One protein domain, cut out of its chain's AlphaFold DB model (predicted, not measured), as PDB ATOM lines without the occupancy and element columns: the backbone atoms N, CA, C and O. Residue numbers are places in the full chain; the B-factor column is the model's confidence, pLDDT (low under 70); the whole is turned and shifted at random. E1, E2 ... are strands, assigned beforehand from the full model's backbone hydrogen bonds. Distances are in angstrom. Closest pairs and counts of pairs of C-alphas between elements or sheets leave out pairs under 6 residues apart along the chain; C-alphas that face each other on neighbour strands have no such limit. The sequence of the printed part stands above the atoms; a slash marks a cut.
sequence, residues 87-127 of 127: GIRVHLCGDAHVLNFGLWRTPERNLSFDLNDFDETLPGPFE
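Overview. This is residues 87 to 127 of the 127 residues of an uncharacterized protein of Gordonia araii NBRC 100433 (UniProt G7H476). This is a long arm that runs out and folds back on itself: two small two-stranded ribbons, E1 with E4 at one end and E2 with E3 at the other, bridged by residues 94 to 100 and 116 to 120. The turn at residues 106 to 110 makes the far tip, and both printed ends lie at the E1 and E4 end. The printed part has 41 residues with no named helix and four strands in the order E1, E2, E3, E4; both sheets are antiparallel, and the class is all strand, though under half of the residues are in named elements. The whole is loose, with a radius of gyration of the C-alphas of 12.5 A, a rod spanning 38 by 18 by 16 A.

Along the chain. Find C-alpha 89 at (44.744, -7.188, 24.872); from there E1, residues 89 to 93, runs 12.7 A. Its partner E4, residues 121 to 125, runs 12.5 A and ends at C-alpha 125 at (42.109, -4.084, 27.145). In the other sheet, E2, residues 101 to 105, runs 13.5 A to C-alpha 105 at (25.580, -6.208, 1.630), and E3, residues 111 to 115, runs 13.0 A.

Arrangement. Look first at E1 and E4, antiparallel at 142 degrees between their directions: the C-alphas of His 91 and Pro 123 face each other at 4.5 A. N 92 and O 122 are within hydrogen-bond range at 2.8 A. E2 and E3 form a hairpin, antiparallel at 145 degrees, with N 104 and O 112 within hydrogen-bond range at 2.8 A. E1 and E3 are apart, as are E2 and E4.

Size, cuts and confidence. The C-alphas farthest apart, those of Gly 87 and Arg 109, are 38.2 A from each other. The printed part has no cut and no long link. Its mean pLDDT is 90.5, and no printed residue is under 70.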
ATOM      1  N   GLY A  87      43.308  -7.866  31.434       91.00
ATOM      2  CA  GLY A  87      44.602  -7.957  30.763       91.00
ATOM      3  C   GLY A  87      44.545  -8.639  29.389       91.00
ATOM      4  O   GLY A  87      45.591  -8.860  28.778       91.00
ATOM      5  N   ILE A  88      43.352  -8.991  28.891       91.69
ATOM      6  CA  ILE A  88      43.178  -9.466  27.516       91.69
ATOM      7  C   ILE A  88      43.379  -8.267  26.600       91.69
ATOM      8  O   ILE A  88      42.573  -7.345  26.615       91.69
ATOM      9  N   ARG A  89      44.458  -8.271  25.814       91.50
ATOM     10  CA  ARG A  89      44.744  -7.188  24.872       91.50
ATOM     11  C   ARG A  89      44.155  -7.486  23.502       91.50
ATOM     12  O   ARG A  89      44.347  -8.583  22.977       91.50
ATOM     13  N   VAL A  90      43.496  -6.494  22.919       91.56
ATOM     14  CA  VAL A  90      42.920  -6.534  21.572       91.56
ATOM     15  C   VAL A  90      43.259  -5.250  20.813       91.56
ATOM     16  O   VAL A  90      43.773  -4.292  21.392       91.56
ATOM     17  N   HIS A  91      42.994  -5.236  19.510       92.56
ATOM     18  CA  HIS A  91      42.950  -4.002  18.733       92.56
ATOM     19  C   HIS A  91      41.526  -3.450  18.799       92.56
ATOM     20  O   HIS A  91      40.591  -4.102  18.339       92.56
ATOM     21  N   LEU A  92      41.369  -2.299  19.440       90.94
ATOM     22  CA  LEU A  92      40.095  -1.636  19.667       90.94
ATOM     23  C   LEU A  92      39.779  -0.699  18.506       90.94
ATOM     24  O   LEU A  92      40.675  -0.024  18.001       90.94
ATOM     25  N   CYS A  93      38.500  -0.611  18.153       91.25
ATOM     26  CA  CYS A  93      37.960   0.579  17.505       91.25
ATOM     27  C   CYS A  93      37.671   1.612  18.604       91.25
ATOM     28  O   CYS A  93      36.980   1.305  19.578       91.25
ATOM     29  N   GLY A  94      38.242   2.805  18.467       87.12
ATOM     30  CA  GLY A  94      38.116   3.916  19.408       87.12
ATOM     31  C   GLY A  94      36.762   4.624  19.352       87.12
ATOM     32  O   GLY A  94      36.419   5.319  20.304       87.12
ATOM     33  N   ASP A  95      35.970   4.386  18.301       87.00
ATOM     34  CA  ASP A  95      34.632   4.959  18.109       87.00
ATOM     35  C   ASP A  95      33.539   3.875  18.011       87.00
ATOM     36  O   ASP A  95      32.616   3.917  17.198       87.00
ATOM     37  N   ALA A  96      33.633   2.838  18.848       85.69
ATOM     38  CA  ALA A  96      32.718   1.693  18.838       85.69
ATOM     39  C   ALA A  96      31.338   1.989  19.475       85.69
ATOM     40  O   ALA A  96      30.884   1.285  20.380       85.69
ATOM     41  N   HIS A  97      30.637   3.026  19.015       85.50
ATOM     42  CA  HIS A  97      29.285   3.356  19.472       85.50
ATOM     43  C   HIS A  97      28.199   2.683  18.610       85.50
ATOM     44  O   HIS A  97      28.420   2.355  17.445       85.50
ATOM     45  N   VAL A  98      26.969   2.566  19.125       84.50
ATOM     46  CA  VAL A  98      25.852   1.845  18.463       84.50
ATOM     47  C   VAL A  98      25.608   2.265  17.006       84.50
ATOM     48  O   VAL A  98      25.284   1.419  16.182       84.50
ATOM     49  N   LEU A  99      25.790   3.542  16.662       85.06
ATOM     50  CA  LEU A  99      25.564   4.031  15.294       85.06
ATOM     51  C   LEU A  99      26.656   3.661  14.274       85.06
ATOM     52  O   LEU A  99      26.437   3.891  13.088       85.06
ATOM     53  N   ASN A 100      27.793   3.114  14.711       88.56
ATOM     54  CA  ASN A 100      28.817   2.578  13.810       88.56
ATOM     55  C   ASN A 100      28.576   1.080  13.527       88.56
ATOM     56  O   ASN A 100      29.194   0.484  12.650       88.56
ATOM     57  N   PHE A 101      27.610   0.460  14.215       91.94
ATOM     58  CA  PHE A 101      27.127  -0.879  13.888       91.94
ATOM     59  C   PHE A 101      25.963  -0.811  12.897       91.94
ATOM     60  O   PHE A 101      25.122   0.088  12.938       91.94
ATOM     61  N   GLY A 102      25.878  -1.796  12.009       92.75
ATOM     62  CA  GLY A 102      24.973  -1.744  10.866       92.75
ATOM     63  C   GLY A 102      24.791  -3.090  10.179       92.75
ATOM     64  O   GLY A 102      25.155  -4.141  10.702       92.75
ATOM     65  N   LEU A 103      24.185  -3.066   8.996       94.81
ATOM     66  CA  LEU A 103      24.026  -4.242   8.150       94.81
ATOM     67  C   LEU A 103      24.493  -3.901   6.733       94.81
ATOM     68  O   LEU A 103      23.961  -2.984   6.107       94.81
ATOM     69  N   TRP A 104      25.466  -4.650   6.219       90.62
ATOM     70  CA  TRP A 104      26.118  -4.388   4.934       90.62
ATOM     71  C   TRP A 104      25.907  -5.537   3.963       90.62
ATOM     72  O   TRP A 104      25.935  -6.711   4.331       90.62
ATOM     73  N   ARG A 105      25.706  -5.205   2.686       94.56
ATOM     74  CA  ARG A 105      25.580  -6.208   1.630       94.56
ATOM     75  C   ARG A 105      26.968  -6.667   1.193       94.56
ATOM     76  O   ARG A 105      27.761  -5.870   0.710       94.56
ATOM     77  N   THR A 106      27.216  -7.962   1.316       93.56
ATOM     78  CA  THR A 106      28.424  -8.613   0.794       93.56
ATOM     79  C   THR A 106      28.306  -8.879  -0.716       93.56
ATOM     80  O   THR A 106      27.178  -8.977  -1.229       93.56
ATOM     81  N   PRO A 107      29.427  -9.032  -1.446       95.12
ATOM     82  CA  PRO A 107      29.421  -9.429  -2.860       95.12
ATOM     83  C   PRO A 107      28.657 -10.736  -3.124       95.12
ATOM     84  O   PRO A 107      27.975 -10.869  -4.140       95.12
ATOM     85  N   GLU A 108      28.678 -11.663  -2.166       96.62
ATOM     86  CA  GLU A 108      27.991 -12.958  -2.213       96.62
ATOM     87  C   GLU A 108      26.475 -12.841  -1.966       96.62
ATOM     88  O   GLU A 108      25.775 -13.849  -1.890       96.62
ATOM     89  N   ARG A 109      25.946 -11.611  -1.864       94.25
ATOM     90  CA  ARG A 109      24.539 -11.280  -1.582       94.25
ATOM     91  C   ARG A 109      24.056 -11.686  -0.187       94.25
ATOM     92  O   ARG A 109      22.847 -11.725   0.042       94.25
ATOM     93  N   ASN A 110      24.972 -11.881   0.756       95.88
ATOM     94  CA  ASN A 110      24.657 -12.025   2.178       95.88
ATOM     95  C   ASN A 110      24.591 -10.661   2.874       95.88
ATOM     96  O   ASN A 110      25.187  -9.685   2.405       95.88
ATOM     97  N   LEU A 111      23.898 -10.615   4.012       94.94
ATOM     98  CA  LEU A 111      23.886  -9.466   4.912       94.94
ATOM     99  C   LEU A 111      24.894  -9.708   6.043       94.94
ATOM    100  O   LEU A 111      24.755 -10.677   6.785       94.94
ATOM    101  N   SER A 112      25.906  -8.851   6.146       93.56
ATOM    102  CA  SER A 112      26.891  -8.872   7.229       93.56
ATOM    103  C   SER A 112      26.478  -7.893   8.318       93.56
ATOM    104  O   SER A 112      26.106  -6.769   7.993       93.56
ATOM    105  N   PHE A 113      26.548  -8.307   9.581       94.19
ATOM    106  CA  PHE A 113      26.541  -7.405  10.732       94.19
ATOM    107  C   PHE A 113      27.983  -7.237  11.205       94.19
ATOM    108  O   PHE A 113      28.701  -8.220  11.360       94.19
ATOM    109  N   ASP A 114      28.389  -6.001  11.411       91.94
ATOM    110  CA  ASP A 114      29.766  -5.570  11.631       91.94
ATOM    111  C   ASP A 114      29.799  -4.152  12.239       91.94
ATOM    112  O   ASP A 114      28.755  -3.581  12.573       91.94
ATOM    113  N   LEU A 115      31.000  -3.610  12.389       91.00
ATOM    114  CA  LEU A 115      31.323  -2.235  12.744       91.00
ATOM    115  C   LEU A 115      31.931  -1.528  11.516       91.00
ATOM    116  O   LEU A 115      32.630  -2.156  10.718       91.00
ATOM    117  N   ASN A 116      31.682  -0.232  11.352       86.31
ATOM    118  CA  ASN A 116      32.423   0.628  10.428       86.31
ATOM    119  C   ASN A 116      33.307   1.627  11.196       86.31
ATOM    120  O   ASN A 116      33.306   1.642  12.420       86.31
ATOM    121  N   ASP A 117      34.039   2.458  10.454       83.06
ATOM    122  CA  ASP A 117      34.873   3.543  10.992       83.06
ATOM    123  C   ASP A 117      36.077   3.059  11.828       83.06
ATOM    124  O   ASP A 117      36.041   2.896  13.045       83.06
ATOM    125  N   PHE A 118      37.173   2.759  11.120       86.75
ATOM    126  CA  PHE A 118      38.427   2.233  11.683       86.75
ATOM    127  C   PHE A 118      39.585   3.238  11.575       86.75
ATOM    128  O   PHE A 118      40.751   2.841  11.571       86.75
ATOM    129  N   ASP A 119      39.286   4.524  11.411       84.69
ATOM    130  CA  ASP A 119      40.296   5.584  11.357       84.69
ATOM    131  C   ASP A 119      40.912   5.875  12.740       84.69
ATOM    132  O   ASP A 119      42.079   6.261  12.827       84.69
ATOM    133  N   GLU A 120      40.175   5.592  13.814       83.81
ATOM    134  CA  GLU A 120      40.643   5.659  15.195       83.81
ATOM    135  C   GLU A 120      40.705   4.253  15.812       83.81
ATOM    136  O   GLU A 120      39.728   3.740  16.357       83.81
ATOM    137  N   THR A 121      41.864   3.591  15.728       90.69
ATOM    138  CA  THR A 121      42.072   2.261  16.322       90.69
ATOM    139  C   THR A 121      43.339   2.182  17.169       90.69
ATOM    140  O   THR A 121      44.390   2.731  16.832       90.69
ATOM    141  N   LEU A 122      43.260   1.484  18.307       89.44
ATOM    142  CA  LEU A 122      44.320   1.467  19.322       89.44
ATOM    143  C   LEU A 122      44.420   0.100  20.015       89.44
ATOM    144  O   LEU A 122      43.409  -0.563  20.233       89.44
ATOM    145  N   PRO A 123      45.619  -0.373  20.397       92.62
ATOM    146  CA  PRO A 123      45.742  -1.577  21.212       92.62
ATOM    147  C   PRO A 123      45.348  -1.296  22.672       92.62
ATOM    148  O   PRO A 123      45.976  -0.467  23.329       92.62
ATOM    149  N   GLY A 124      44.400  -2.049  23.229       91.62
ATOM    150  CA  GLY A 124      43.908  -1.840  24.598       91.62
ATOM    151  C   GLY A 124      43.332  -3.099  25.251       91.62
ATOM    152  O   GLY A 124      43.402  -4.177  24.650       91.62
ATOM    153  N   PRO A 125      42.854  -3.002  26.506       91.62
ATOM    154  CA  PRO A 125      42.109  -4.084  27.145       91.62
ATOM    155  C   PRO A 125      40.818  -4.390  26.372       91.62
ATOM    156  O   PRO A 125      40.327  -3.544  25.642       91.62
ATOM    157  N   PHE A 126      40.304  -5.614  26.490       89.31
ATOM    158  CA  PHE A 126      39.062  -6.038  25.830       89.31
ATOM    159  C   PHE A 126      37.820  -5.304  26.352       89.31
ATOM    160  O   PHE A 126      36.856  -5.138  25.609       89.31
ATOM    161  N   GLU A 127      37.841  -4.957  27.638       89.62
ATOM    162  CA  GLU A 127      36.834  -4.128  28.301       89.62
ATOM    163  C   GLU A 127      36.967  -2.659  27.897       89.62
ATOM    164  O   GLU A 127      35.910  -2.055  27.618       89.62
TER     165      GLU A 127